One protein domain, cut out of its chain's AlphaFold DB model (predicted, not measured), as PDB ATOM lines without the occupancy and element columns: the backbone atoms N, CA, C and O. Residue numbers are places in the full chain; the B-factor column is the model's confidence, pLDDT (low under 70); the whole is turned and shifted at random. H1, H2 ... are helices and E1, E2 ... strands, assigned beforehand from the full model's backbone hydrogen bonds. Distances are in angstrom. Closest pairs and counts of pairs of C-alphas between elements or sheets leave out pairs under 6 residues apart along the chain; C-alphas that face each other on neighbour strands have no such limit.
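AT A GLANCE: This is residues 568 to 640 and 730 to 760 of the 760 residues of an uncharacterized protein of Gemmatimonadaceae bacterium (UniProt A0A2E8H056). What shape does the backbone make? A strongly twisted sheet of four strands, E2 to E5, makes the core, with H1 packed on one face and H4 and H5 on the other. E1 runs past E2 and H1, and a tail, residues 754 to 760, sticks out. What are the parts? The printed part has 104 residues with five named helices and five named strands, in the order E1 H1 H2 E2 E3 E4 E5 H3 H4 H5; the class is mixed, and the sheet's order is E2, E3, E4, E5, all antiparallel. How large is it? It is compact, with a radius of gyration of the C-alphas of 13.4 A and spans of 38 by 29 by 24 A.

HOW THE PARTS SIT: How is the sheet built? E2, residues 602 to 609, E3, 612 to 617, E4, 621 to 625, and E5, 630 to 633, form a meander, each strand the antiparallel neighbour of the one before and each such pair a hairpin. E2 bends by 75 degrees at residue 606. Which backbone atoms pair? Within hydrogen-bond range are N 607 and O 614 at 2.8 A for E2 and E3, N 622 and O 615 at 2.9 A for E3 and E4, and N 632 and O 623 at 2.8 A for E4 and E5. In the helices H1, residues 586 to 592, H2, 595 to 599, H3, 636 to 640, and H4, 730 to 736, every O i to N i+4 pair is within range; H5, 742 to 745, is too short for one. What is on the faces? H1 is on the sheet, its closest C-alphas to E5 being Ser 589 and Ala 631, 5.4 A. On the opposite face H4, at a height of 8.6 A over the sheet, runs across the strands, at 84 degrees to E2 on the local plane; H5 is on the same face as H4, with closest C-alphas Ser 604 of E2 and Ile 745, 4.6 A. What else surrounds it? H2 only grazes the sheet; H3 touches H4, closest C-alphas Ile 636 and Ala 734, 7.2 A. E1, residues 574 to 579, pairs with no named strand; its closest C-alpha pair with E2 is Phe 576 and Ala 602, 5.6 A.

IN THESE COORDINATES: Where are the anchors? E1 begins at C-alpha 574 (178.220, 197.214, 234.969), and H5 ends at C-alpha 745 (172.993, 207.082, 237.213). How long are the longer elements? E1 measures 16.4 A, E3 16.1 A and E2 15.8 A from first to last C-alpha.

THE WHOLE: Is the printed part cut? Residues 641 to 729 are not printed, and C-alphas 640 and 730 are 10.5 A apart. Where is confidence low? Residues 568 to 584, 743 and 746 to 760 have pLDDT under 70.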
ATOM      1  N   HIS A 568     182.399 196.994 240.801       43.09
ATOM      2  CA  HIS A 568     181.479 196.015 240.222       43.09
ATOM      3  C   HIS A 568     180.336 195.677 241.190       43.09
ATOM      4  O   HIS A 568     180.581 195.338 242.362       43.09
ATOM      5  N   ASP A 569     179.105 195.665 240.673       40.91
ATOM      6  CA  ASP A 569     178.072 194.755 241.165       40.91
ATOM      7  C   ASP A 569     178.287 193.393 240.483       40.91
ATOM      8  O   ASP A 569     178.204 193.263 239.258       40.91
ATOM      9  N   LEU A 570     178.664 192.381 241.270       36.53
ATOM     10  CA  LEU A 570     179.179 191.090 240.786       36.53
ATOM     11  C   LEU A 570     178.129 190.242 240.039       36.53
ATOM     12  O   LEU A 570     178.463 189.166 239.550       36.53
ATOM     13  N   ALA A 571     176.887 190.717 239.916       35.16
ATOM     14  CA  ALA A 571     175.814 190.019 239.214       35.16
ATOM     15  C   ALA A 571     175.553 190.507 237.769       35.16
ATOM     16  O   ALA A 571     174.942 189.759 237.010       35.16
ATOM     17  N   ALA A 572     175.996 191.714 237.368       37.06
ATOM     18  CA  ALA A 572     175.491 192.364 236.140       37.06
ATOM     19  C   ALA A 572     176.540 192.923 235.152       37.06
ATOM     20  O   ALA A 572     176.172 193.313 234.047       37.06
ATOM     21  N   GLY A 573     177.835 192.958 235.489       38.56
ATOM     22  CA  GLY A 573     178.877 193.405 234.544       38.56
ATOM     23  C   GLY A 573     178.888 194.914 234.223       38.56
ATOM     24  O   GLY A 573     179.479 195.318 233.223       38.56
ATOM     25  N   SER A 574     178.272 195.745 235.067       48.00
ATOM     26  CA  SER A 574     178.220 197.214 234.969       48.00
ATOM     27  C   SER A 574     178.507 197.879 236.331       48.00
ATOM     28  O   SER A 574     178.400 197.230 237.377       48.00
ATOM     29  N   GLY A 575     178.923 199.156 236.342       59.91
ATOM     30  CA  GLY A 575     179.272 199.885 237.572       59.91
ATOM     31  C   GLY A 575     179.716 201.336 237.348       59.91
ATOM     32  O   GLY A 575     179.632 201.842 236.231       59.91
ATOM     33  N   PHE A 576     180.207 201.990 238.407       65.44
ATOM     34  CA  PHE A 576     180.710 203.371 238.375       65.44
ATOM     35  C   PHE A 576     182.135 203.466 238.941       65.44
ATOM     36  O   PHE A 576     182.487 202.767 239.899       65.44
ATOM     37  N   TRP A 577     182.954 204.345 238.358       65.38
ATOM     38  CA  TRP A 577     184.313 204.633 238.828       65.38
ATOM     39  C   TRP A 577     184.314 205.683 239.928       65.38
ATOM     40  O   TRP A 577     183.650 206.705 239.798       65.38
ATOM     41  N   VAL A 578     185.145 205.497 240.954       69.19
ATOM     42  CA  VAL A 578     185.560 206.595 241.839       69.19
ATOM     43  C   VAL A 578     187.027 206.896 241.546       69.19
ATOM     44  O   VAL A 578     187.880 206.011 241.641       69.19
ATOM     45  N   SER A 579     187.324 208.138 241.167       64.94
ATOM     46  CA  SER A 579     188.639 208.555 240.663       64.94
ATOM     47  C   SER A 579     189.208 209.764 241.401       64.94
ATOM     48  O   SER A 579     188.477 210.502 242.060       64.94
ATOM     49  N   ASN A 580     190.509 210.012 241.243       65.94
ATOM     50  CA  ASN A 580     191.138 211.297 241.580       65.94
ATOM     51  C   ASN A 580     191.263 212.255 240.370       65.94
ATOM     52  O   ASN A 580     192.038 213.210 240.419       65.94
ATOM     53  N   SER A 581     190.549 212.000 239.263       53.66
ATOM     54  CA  SER A 581     190.665 212.799 238.032       53.66
ATOM     55  C   SER A 581     190.269 214.268 238.250       53.66
ATOM     56  O   SER A 581     189.529 214.581 239.187       53.66
ATOM     57  N   ALA A 582     190.748 215.172 237.387       50.44
ATOM     58  CA  ALA A 582     190.473 216.618 237.432       50.44
ATOM     59  C   ALA A 582     190.893 217.328 238.741       50.44
ATOM     60  O   ALA A 582     190.241 218.274 239.171       50.44
ATOM     61  N   ALA A 583     191.962 216.857 239.400       60.28
ATOM     62  CA  ALA A 583     192.419 217.337 240.718       60.28
ATOM     63  C   ALA A 583     191.360 217.233 241.838       60.28
ATOM     64  O   ALA A 583     191.510 217.803 242.918       60.28
ATOM     65  N   ILE A 584     190.303 216.457 241.598       67.25
ATOM     66  CA  ILE A 584     189.248 216.158 242.555       67.25
ATOM     67  C   ILE A 584     189.607 214.820 243.162       67.25
ATOM     68  O   ILE A 584     189.408 213.776 242.541       67.25
ATOM     69  N   GLY A 585     190.143 214.853 244.376       76.75
ATOM     70  CA  GLY A 585     190.563 213.690 245.149       76.75
ATOM     71  C   GLY A 585     189.399 212.820 245.641       76.75
ATOM     72  O   GLY A 585     189.366 212.475 246.824       76.75
ATOM     73  N   MET A 586     188.419 212.497 244.786       84.25
ATOM     74  CA  MET A 586     187.215 211.750 245.163       84.25
ATOM     75  C   MET A 586     187.571 210.334 245.612       84.25
ATOM     76  O   MET A 586     187.070 209.877 246.631       84.25
ATOM     77  N   TRP A 587     188.494 209.660 244.923       81.44
ATOM     78  CA  TRP A 587     188.970 208.333 245.321       81.44
ATOM     79  C   TRP A 587     189.755 208.359 246.634       81.44
ATOM     80  O   TRP A 587     189.534 207.527 247.517       81.44
ATOM     81  N   ALA A 588     190.646 209.336 246.803       77.88
ATOM     82  CA  ALA A 588     191.375 209.530 248.053       77.88
ATOM     83  C   ALA A 588     190.412 209.782 249.224       77.88
ATOM     84  O   ALA A 588     190.542 209.149 250.271       77.88
ATOM     85  N   SER A 589     189.408 210.636 249.015       90.69
ATOM     86  CA  SER A 589     188.396 210.970 250.020       90.69
ATOM     87  C   SER A 589     187.487 209.782 250.322       90.69
ATOM     88  O   SER A 589     187.265 209.465 251.482       90.69
ATOM     89  N   TYR A 590     187.030 209.061 249.299       86.12
ATOM     90  CA  TYR A 590     186.226 207.849 249.447       86.12
ATOM     91  C   TYR A 590     186.953 206.785 250.277       86.12
ATOM     92  O   TYR A 590     186.360 206.211 251.189       86.12
ATOM     93  N   ARG A 591     188.255 206.562 250.036       84.50
ATOM     94  CA  ARG A 591     189.076 205.675 250.878       84.50
ATOM     95  C   ARG A 591     189.208 206.193 252.307       84.50
ATOM     96  O   ARG A 591     189.008 205.424 253.242       84.50
ATOM     97  N   ALA A 592     189.523 207.477 252.478       87.06
ATOM     98  CA  ALA A 592     189.682 208.094 253.795       87.06
ATOM     99  C   ALA A 592     188.392 208.034 254.633       87.06
ATOM    100  O   ALA A 592     188.449 207.879 255.847       87.06
ATOM    101  N   LEU A 593     187.232 208.086 253.976       89.94
ATOM    102  CA  LEU A 593     185.903 207.977 254.578       89.94
ATOM    103  C   LEU A 593     185.448 206.517 254.795       89.94
ATOM    104  O   LEU A 593     184.277 206.277 255.081       89.94
ATOM    105  N   GLY A 594     186.352 205.537 254.682       85.50
ATOM    106  CA  GLY A 594     186.095 204.124 254.988       85.50
ATOM    107  C   GLY A 594     185.725 203.245 253.789       85.50
ATOM    108  O   GLY A 594     185.384 202.078 253.975       85.50
ATOM    109  N   GLY A 595     185.799 203.771 252.565       82.12
ATOM    110  CA  GLY A 595     185.686 202.995 251.330       82.12
ATOM    111  C   GLY A 595     184.366 202.232 251.175       82.12
ATOM    112  O   GLY A 595     183.331 202.623 251.709       82.12
ATOM    113  N   ARG A 596     184.403 201.117 250.430       78.31
ATOM    114  CA  ARG A 596     183.208 200.318 250.091       78.31
ATOM    115  C   ARG A 596     182.501 199.753 251.320       78.31
ATOM    116  O   ARG A 596     181.275 199.727 251.339       78.31
ATOM    117  N   ASP A 597     183.243 199.333 252.336       80.56
ATOM    118  CA  ASP A 597     182.657 198.710 253.528       80.56
ATOM    119  C   ASP A 597     181.742 199.695 254.265       80.56
ATOM    120  O   ASP A 597     180.635 199.355 254.706       80.56
ATOM    121  N   ARG A 598     182.163 200.964 254.312       87.00
ATOM    122  CA  ARG A 598     181.436 202.023 255.005       87.00
ATOM    123  C   ARG A 598     180.441 202.769 254.123       87.00
ATOM    124  O   ARG A 598     179.315 202.996 254.561       87.00
ATOM    125  N   LEU A 599     180.825 203.138 252.904       89.31
ATOM    126  CA  LEU A 599     180.027 203.976 252.001       89.31
ATOM    127  C   LEU A 599     179.162 203.166 251.022       89.31
ATOM    128  O   LEU A 599     178.214 203.702 250.448       89.31
ATOM    129  N   GLY A 600     179.445 201.871 250.867       83.06
ATOM    130  CA  GLY A 600     178.879 201.038 249.807       83.06
ATOM    131  C   GLY A 600     179.467 201.371 248.428       83.06
ATOM    132  O   GLY A 600     180.244 202.315 248.305       83.06
ATOM    133  N   PRO A 601     179.141 200.592 247.381       78.31
ATOM    134  CA  PRO A 601     179.626 200.853 246.026       78.31
ATOM    135  C   PRO A 601     179.147 202.216 245.510       78.31
ATOM    136  O   PRO A 601     178.111 202.723 245.942       78.31
ATOM    137  N   ALA A 602     179.879 202.787 244.551       82.75
ATOM    138  CA  ALA A 602     179.396 203.936 243.795       82.75
ATOM    139  C   ALA A 602     178.102 203.569 243.050       82.75
ATOM    140  O   ALA A 602     178.009 202.499 242.450       82.75
ATOM    141  N   VAL A 603     177.110 204.454 243.116       83.25
ATOM    142  CA  VAL A 603     175.806 204.315 242.443       83.25
ATOM    143  C   VAL A 603     175.572 205.424 241.417       83.25
ATOM    144  O   VAL A 603     174.493 205.500 240.837       83.25
ATOM    145  N   SER A 604     176.574 206.282 241.206       83.50
ATOM    146  CA  SER A 604     176.588 207.284 240.148       83.50
ATOM    147  C   SER A 604     178.011 207.586 239.659       83.50
ATOM    148  O   SER A 604     178.991 207.382 240.385       83.50
ATOM    149  N   GLY A 605     178.124 208.164 238.463       78.56
ATOM    150  CA  GLY A 605     179.253 208.996 238.049       78.56
ATOM    151  C   GLY A 605     179.280 210.324 238.815       78.56
ATOM    152  O   GLY A 605     178.451 210.564 239.702       78.56
ATOM    153  N   ARG A 606     180.245 211.192 238.501       86.38
ATOM    154  CA  ARG A 606     180.301 212.544 239.077       86.38
ATOM    155  C   ARG A 606     179.182 213.417 238.499       86.38
ATOM    156  O   ARG A 606     178.843 213.305 237.327       86.38
ATOM    157  N   PHE A 607     178.618 214.295 239.315       87.00
ATOM    158  CA  PHE A 607     177.583 215.252 238.924       87.00
ATOM    159  C   PHE A 607     177.739 216.557 239.704       87.00
ATOM    160  O   PHE A 607     178.525 216.625 240.645       87.00
ATOM    161  N   VAL A 608     177.007 217.602 239.322       83.06
ATOM    162  CA  VAL A 608     176.990 218.861 240.075       83.06
ATOM    163  C   VAL A 608     175.845 218.826 241.082       83.06
ATOM    164  O   VAL A 608     174.690 218.636 240.708       83.06
ATOM    165  N   LEU A 609     176.174 219.023 242.355       85.94
ATOM    166  CA  LEU A 609     175.239 219.169 243.461       85.94
ATOM    167  C   LEU A 609     175.542 220.487 244.173       85.94
ATOM    168  O   LEU A 609     176.633 220.659 244.714       85.94
ATOM    169  N   ASP A 610     174.579 221.408 244.148       83.06
ATOM    170  CA  ASP A 610     174.692 222.729 244.785       83.06
ATOM    171  C   ASP A 610     175.972 223.493 244.378       83.06
ATOM    172  O   ASP A 610     176.753 223.962 245.201       83.06
ATOM    173  N   GLY A 611     176.252 223.526 243.069       80.38
ATOM    174  CA  GLY A 611     177.423 224.207 242.499       80.38
ATOM    175  C   GLY A 611     178.770 223.502 242.708       80.38
ATOM    176  O   GLY A 611     179.773 223.960 242.164       80.38
ATOM    177  N   LEU A 612     178.812 222.380 243.432       86.75
ATOM    178  CA  LEU A 612     180.027 221.599 243.676       86.75
ATOM    179  C   LEU A 612     179.954 220.219 243.022       86.75
ATOM    180  O   LEU A 612     178.881 219.668 242.788       86.75
ATOM    181  N   ILE A 613     181.117 219.636 242.741       86.62
ATOM    182  CA  ILE A 613     181.188 218.296 242.155       86.62
ATOM    183  C   ILE A 613     180.911 217.265 243.240       86.62
ATOM    184  O   ILE A 613     181.613 217.199 244.243       86.62
ATOM    185  N   ALA A 614     179.909 216.430 243.019       94.50
ATOM    186  CA  ALA A 614     179.507 215.360 243.902       94.50
ATOM    187  C   ALA A 614     179.535 214.007 243.195       94.50
ATOM    188  O   ALA A 614     179.573 213.908 241.969       94.50
ATOM    189  N   GLN A 615     179.529 212.947 243.988       93.19
ATOM    190  CA  GLN A 615     179.372 211.583 243.515       93.19
ATOM    191  C   GLN A 615     178.648 210.759 244.578       93.19
ATOM    192  O   GLN A 615     178.964 210.841 245.766       93.19
ATOM    193  N   ALA A 616     177.676 209.951 244.165       93.12
ATOM    194  CA  ALA A 616     176.904 209.133 245.080       93.12
ATOM    195  C   ALA A 616     177.523 207.747 245.245       93.12
ATOM    196  O   ALA A 616     177.715 206.996 244.286       93.12
ATOM    197  N   ALA A 617     177.779 207.393 246.498       92.44
ATOM    198  CA  ALA A 617     177.909 206.019 246.946       92.44
ATOM    199  C   ALA A 617     176.558 205.527 247.479       92.44
ATOM    200  O   ALA A 617     175.672 206.316 247.802       92.44
ATOM    201  N   GLN A 618     176.379 204.215 247.588       89.31
ATOM    202  CA  GLN A 618     175.108 203.615 247.994       89.31
ATOM    203  C   GLN A 618     174.568 204.213 249.307       89.31
ATOM    204  O   GLN A 618     173.387 204.550 249.394       89.31
ATOM    205  N   LYS A 619     175.429 204.401 250.315       91.69
ATOM    206  CA  LYS A 619     175.038 204.871 251.654       91.69
ATOM    207  C   LYS A 619     175.129 206.385 251.844       91.69
ATOM    208  O   LYS A 619     174.417 206.915 252.693       91.69
ATOM    209  N   PHE A 620     175.941 207.083 251.047       95.44
ATOM    210  CA  PHE A 620     176.217 208.518 251.205       95.44
ATOM    211  C   PHE A 620     176.501 209.210 249.871       95.44
ATOM    212  O   PHE A 620     176.991 208.587 248.935       95.44
ATOM    213  N   VAL A 621     176.283 210.523 249.814       95.50
ATOM    214  CA  VAL A 621     176.729 211.364 248.696       95.50
ATOM    215  C   VAL A 621     177.967 212.140 249.130       95.50
ATOM    216  O   VAL A 621     177.949 212.813 250.158       95.50
ATOM    217  N   LEU A 622     179.049 212.014 248.365       96.25
ATOM    218  CA  LEU A 622     180.293 212.740 248.576       96.25
ATOM    219  C   LEU A 622     180.243 214.028 247.761       96.25
ATOM    220  O   LEU A 622     179.855 213.989 246.599       96.25
ATOM    221  N   GLN A 623     180.663 215.144 248.340       96.31
ATOM    222  CA  GLN A 623     180.723 216.451 247.692       96.31
ATOM    223  C   GLN A 623     182.139 216.998 247.839       96.31
ATOM    224  O   GLN A 623     182.664 217.095 248.947       96.31
ATOM    225  N   TRP A 624     182.789 217.288 246.720       93.88
ATOM    226  CA  TRP A 624     184.135 217.833 246.671       93.88
ATOM    227  C   TRP A 624     184.137 219.266 247.185       93.88
ATOM    228  O   TRP A 624     183.435 220.110 246.633       93.88
ATOM    229  N   GLU A 625     184.955 219.532 248.201       93.06
ATOM    230  CA  GLU A 625     185.171 220.872 248.728       93.06
ATOM    231  C   GLU A 625     186.559 221.369 248.288       93.06
ATOM    232  O   GLU A 625     187.573 220.960 248.874       93.06
ATOM    233  N   PRO A 626     186.642 222.232 247.253       81.38
ATOM    234  CA  PRO A 626     187.914 222.684 246.698       81.38
ATOM    235  C   PRO A 626     188.808 223.368 247.730       81.38
ATOM    236  O   PRO A 626     190.024 223.194 247.691       81.38
ATOM    237  N   THR A 627     188.223 224.104 248.680       86.56
ATOM    238  CA  THR A 627     188.988 224.833 249.703       86.56
ATOM    239  C   THR A 627     189.652 223.908 250.722       86.56
ATOM    240  O   THR A 627     190.697 224.248 251.276       86.56
ATOM    241  N   LEU A 628     189.081 222.719 250.945       87.44
ATOM    242  CA  LEU A 628     189.618 221.709 251.857       87.44
ATOM    243  C   LEU A 628     190.495 220.671 251.148       87.44
ATOM    244  O   LEU A 628     191.142 219.868 251.821       87.44
ATOM    245  N   GLY A 629     190.485 220.637 249.811       87.12
ATOM    246  CA  GLY A 629     191.188 219.621 249.029       87.12
ATOM    247  C   GLY A 629     190.717 218.191 249.322       87.12
ATOM    248  O   GLY A 629     191.496 217.247 249.175       87.12
ATOM    249  N   ARG A 630     189.467 218.013 249.774       93.12
ATOM    250  CA  ARG A 630     188.860 216.706 250.079       93.12
ATOM    251  C   ARG A 630     187.350 216.727 249.861       93.12
ATOM    252  O   ARG A 630     186.723 217.778 249.939       93.12
ATOM    253  N   ALA A 631     186.757 215.557 249.645       94.62
ATOM    254  CA  ALA A 631     185.309 215.411 249.653       94.62
ATOM    255  C   ALA A 631     184.771 215.280 251.084       94.62
ATOM    256  O   ALA A 631     185.380 214.631 251.939       94.62
ATOM    257  N   VAL A 632     183.611 215.882 251.318       95.25
ATOM    258  CA  VAL A 632     182.819 215.802 252.550       95.25
ATOM    259  C   VAL A 632     181.500 215.080 252.275       95.25
ATOM    260  O   VAL A 632     181.112 214.899 251.120       95.25
ATOM    261  N   ILE A 633     180.799 214.646 253.321       96.81
ATOM    262  CA  ILE A 633     179.471 214.043 253.165       96.81
ATOM    263  C   ILE A 633     178.434 215.157 252.960       96.81
ATOM    264  O   ILE A 633     178.276 216.043 253.808       96.81
ATOM    265  N   ALA A 634     177.719 215.108 251.838       96.12
ATOM    266  CA  ALA A 634     176.687 216.080 251.499       96.12
ATOM    267  C   ALA A 634     175.492 215.979 252.470       96.12
ATOM    268  O   ALA A 634     175.100 214.865 252.843       96.12
ATOM    269  N   PRO A 635     174.862 217.105 252.861       95.44
ATOM    270  CA  PRO A 635     173.665 217.143 253.709       95.44
ATOM    271  C   PRO A 635     172.413 216.742 252.922       95.44
ATOM    272  O   PRO A 635     171.479 217.521 252.734       95.44
ATOM    273  N   ILE A 636     172.411 215.507 252.423       95.31
ATOM    274  CA  ILE A 636     171.458 215.039 251.420       95.31
ATOM    275  C   ILE A 636     170.009 215.115 251.903       95.31
ATOM    276  O   ILE A 636     169.119 215.453 251.129       95.31
ATOM    277  N   PHE A 637     169.756 214.888 253.193       95.50
ATOM    278  CA  PHE A 637     168.407 214.970 253.742       95.50
ATOM    279  C   PHE A 637     167.959 216.407 253.990       95.50
ATOM    280  O   PHE A 637     166.753 216.657 253.947       95.50
ATOM    281  N   SER A 638     168.881 217.350 254.188       93.94
ATOM    282  CA  SER A 638     168.558 218.781 254.175       93.94
ATOM    283  C   SER A 638     168.198 219.240 252.761       93.94
ATOM    284  O   SER A 638     167.199 219.932 252.584       93.94
ATOM    285  N   LEU A 639     168.939 218.781 251.745       94.31
ATOM    286  CA  LEU A 639     168.663 219.085 250.335       94.31
ATOM    287  C   LEU A 639     167.321 218.501 249.867       94.31
ATOM    288  O   LEU A 639     166.530 219.199 249.240       94.31
ATOM    289  N   LEU A 640     167.011 217.253 250.235       93.12
ATOM    290  CA  LEU A 640     165.711 216.634 249.944       93.12
ATOM    291  C   LEU A 640     164.550 217.361 250.645       93.12
ATOM    292  O   LEU A 640     163.484 217.517 250.052       93.12
ATOM    293  N   SER A 730     171.420 206.307 251.614       93.12
ATOM    294  CA  SER A 730     171.075 207.712 251.361       93.12
ATOM    295  C   SER A 730     171.393 208.166 249.934       93.12
ATOM    296  O   SER A 730     170.619 208.922 249.353       93.12
ATOM    297  N   GLY A 731     172.485 207.680 249.332       91.00
ATOM    298  CA  GLY A 731     172.804 207.997 247.936       91.00
ATOM    299  C   GLY A 731     171.868 207.307 246.944       91.00
ATOM    300  O   GLY A 731     171.432 207.931 245.980       91.00
ATOM    301  N   SER A 732     171.460 206.063 247.213       90.00
ATOM    302  CA  SER A 732     170.418 205.394 246.418       90.00
ATOM    303  C   SER A 732     169.047 206.061 246.572       90.00
ATOM    304  O   SER A 732     168.301 206.154 245.600       90.00
ATOM    305  N   ILE A 733     168.720 206.563 247.766       94.12
ATOM    306  CA  ILE A 733     167.496 207.336 248.013       94.12
ATOM    307  C   ILE A 733     167.534 208.649 247.221       94.12
ATOM    308  O   ILE A 733     166.552 208.982 246.569       94.12
ATOM    309  N   ALA A 734     168.668 209.355 247.206       91.62
ATOM    310  CA  ALA A 734     168.834 210.577 246.418       91.62
ATOM    311  C   ALA A 734     168.691 210.336 244.905       91.62
ATOM    312  O   ALA A 734     168.054 211.137 244.221       91.62
ATOM    313  N   ALA A 735     169.224 209.221 244.393       86.44
ATOM    314  CA  ALA A 735     169.006 208.802 243.009       86.44
ATOM    315  C   ALA A 735     167.516 208.567 242.717       86.44
ATOM    316  O   ALA A 735     166.975 209.134 241.770       86.44
ATOM    317  N   ALA A 736     166.837 207.776 243.554       88.06
ATOM    318  CA  ALA A 736     165.417 207.459 243.384       88.06
ATOM    319  C   ALA A 736     164.505 208.693 243.503       88.06
ATOM    320  O   ALA A 736     163.451 208.744 242.877       88.06
ATOM    321  N   ALA A 737     164.925 209.689 244.283       89.00
ATOM    322  CA  ALA A 737     164.223 210.952 244.472       89.00
ATOM    323  C   ALA A 737     164.400 211.944 243.303       89.00
ATOM    324  O   ALA A 737     163.811 213.022 243.331       89.00
ATOM    325  N   GLY A 738     165.229 211.618 242.302       87.06
ATOM    326  CA  GLY A 738     165.533 212.505 241.175       87.06
ATOM    327  C   GLY A 738     166.496 213.648 241.510       87.06
ATOM    328  O   GLY A 738     166.630 214.580 240.724       87.06
ATOM    329  N   LEU A 739     167.178 213.589 242.662       86.69
ATOM    330  CA  LEU A 739     168.164 214.598 243.069       86.69
ATOM    331  C   LEU A 739     169.520 214.402 242.370       86.69
ATOM    332  O   LEU A 739     170.349 215.308 242.341       86.69
ATOM    333  N   ILE A 740     169.749 213.213 241.806       88.62
ATOM    334  CA  ILE A 740     170.925 212.895 240.995       88.62
ATOM    335  C   ILE A 740     170.503 212.885 239.520       88.62
ATOM    336  O   ILE A 740     169.534 212.196 239.187       88.62
ATOM    337  N   PRO A 741     171.215 213.596 238.626       83.19
ATOM    338  CA  PRO A 741     170.897 213.605 237.204       83.19
ATOM    339  C   PRO A 741     170.860 212.196 236.609       83.19
ATOM    340  O   PRO A 741     171.746 211.384 236.874       83.19
ATOM    341  N   THR A 742     169.882 211.923 235.741       75.94
ATOM    342  CA  THR A 742     169.700 210.603 235.111       75.94
ATOM    343  C   THR A 742     170.955 210.117 234.382       75.94
ATOM    344  O   THR A 742     171.273 208.935 234.438       75.94
ATOM    345  N   ALA A 743     171.718 211.027 233.767       67.19
ATOM    346  CA  ALA A 743     172.989 210.707 233.116       67.19
ATOM    347  C   ALA A 743     174.049 210.184 234.100       67.19
ATOM    348  O   ALA A 743     174.792 209.264 233.778       67.19
ATOM    349  N   ALA A 744     174.084 210.709 235.327       74.12
ATOM    350  CA  ALA A 744     175.038 210.261 236.333       74.12
ATOM    351  C   ALA A 744     174.687 208.877 236.896       74.12
ATOM    352  O   ALA A 744     175.569 208.210 237.418       74.12
ATOM    353  N   ILE A 745     173.435 208.424 236.788       77.25
ATOM    354  CA  ILE A 745     172.993 207.082 237.213       77.25
ATOM    355  C   ILE A 745     172.824 206.103 236.040       77.25
ATOM    356  O   ILE A 745     172.429 204.956 236.250       77.25
ATOM    357  N   ALA A 746     173.125 206.525 234.809       63.34
ATOM    358  CA  ALA A 746     173.144 205.641 233.654       63.34
ATOM    359  C   ALA A 746     174.385 204.736 233.728       63.34
ATOM    360  O   ALA A 746     175.516 205.211 233.800       63.34
ATOM    361  N   TYR A 747     174.170 203.420 233.758       57.66
ATOM    362  CA  TYR A 747     175.254 202.442 233.857       57.66
ATOM    363  C   TYR A 747     176.198 202.515 232.655       57.66
ATOM    364  O   TYR A 747     175.738 202.499 231.514       57.66
ATOM    365  N   VAL A 748     177.508 202.474 232.912       50.09
ATOM    366  CA  VAL A 748     178.535 202.311 231.873       50.09
ATOM    367  C   VAL A 748     178.667 200.814 231.531       50.09
ATOM    368  O   VAL A 748     179.056 200.029 232.407       50.09
ATOM    369  N   PRO A 749     178.336 200.362 230.303       39.44
ATOM    370  CA  PRO A 749     178.511 198.965 229.906       39.44
ATOM    371  C   PRO A 749     179.992 198.626 229.671       39.44
ATOM    372  O   PRO A 749     180.714 199.405 229.057       39.44
ATOM    373  N   GLY A 750     180.437 197.431 230.083       39.72
ATOM    374  CA  GLY A 750     181.717 196.865 229.624       39.72
ATOM    375  C   GLY A 750     182.979 197.329 230.362       39.72
ATOM    376  O   GLY A 750     184.050 197.371 229.760       39.72
ATOM    377  N   LEU A 751     182.884 197.648 231.657       40.94
ATOM    378  CA  LEU A 751     184.054 198.002 232.470       40.94
ATOM    379  C   LEU A 751     185.117 196.878 232.470       40.94
ATOM    380  O   LEU A 751     184.781 195.741 232.821       40.94
ATOM    381  N   PRO A 752     186.396 197.159 232.143       35.34
ATOM    382  CA  PRO A 752     187.472 196.194 232.332       35.34
ATOM    383  C   PRO A 752     187.631 195.869 233.822       35.34
ATOM    384  O   PRO A 752     187.765 196.770 234.652       35.34
ATOM    385  N   VAL A 753     187.662 194.577 234.157       34.41
ATOM    386  CA  VAL A 753     188.013 194.103 235.501       34.41
ATOM    387  C   VAL A 753     189.509 194.344 235.702       34.41
ATOM    388  O   VAL A 753     190.328 193.571 235.209       34.41
ATOM    389  N   LEU A 754     189.888 195.403 236.419       35.16
ATOM    390  CA  LEU A 754     191.242 195.471 236.967       35.16
ATOM    391  C   LEU A 754     191.291 194.573 238.213       35.16
ATOM    392  O   LEU A 754     190.445 194.727 239.100       35.16
ATOM    393  N   PRO A 755     192.228 193.611 238.294       28.12
ATOM    394  CA  PRO A 755     192.386 192.809 239.495       28.12
ATOM    395  C   PRO A 755     192.702 193.737 240.670       28.12
ATOM    396  O   PRO A 755     193.525 194.644 240.551       28.12
ATOM    397  N   LEU A 756     192.039 193.511 241.808       31.48
ATOM    398  CA  LEU A 756     192.437 194.150 243.060       31.48
ATOM    399  C   LEU A 756     193.932 193.860 243.278       31.48
ATOM    400  O   LEU A 756     194.324 192.693 243.157       31.48
ATOM    401  N   PRO A 757     194.769 194.863 243.597       28.73
ATOM    402  CA  PRO A 757     196.119 194.568 244.042       28.73
ATOM    403  C   PRO A 757     196.025 193.629 245.257       28.73
ATOM    404  O   PRO A 757     195.117 193.796 246.081       28.73
ATOM    405  N   PRO A 758     196.901 192.613 245.357       25.89
ATOM    406  CA  PRO A 758     196.888 191.697 246.486       25.89
ATOM    407  C   PRO A 758     196.970 192.499 247.786       25.89
ATOM    408  O   PRO A 758     197.787 193.411 247.914       25.89
ATOM    409  N   SER A 759     196.070 192.175 248.712       29.30
ATOM    410  CA  SER A 759     195.983 192.758 250.049       29.30
ATOM    411  C   SER A 759     197.359 192.801 250.717       29.30
ATOM    412  O   SER A 759     198.011 191.757 250.809       29.30
ATOM    413  N   VAL A 760     197.766 193.986 251.184       31.27
ATOM    414  CA  VAL A 760     198.862 194.151 252.154       31.27
ATOM    415  C   VAL A 760     198.305 193.980 253.556       31.27
ATOM    416  O   VAL A 760     197.245 194.593 253.823       31.27
TER     417      VAL A 760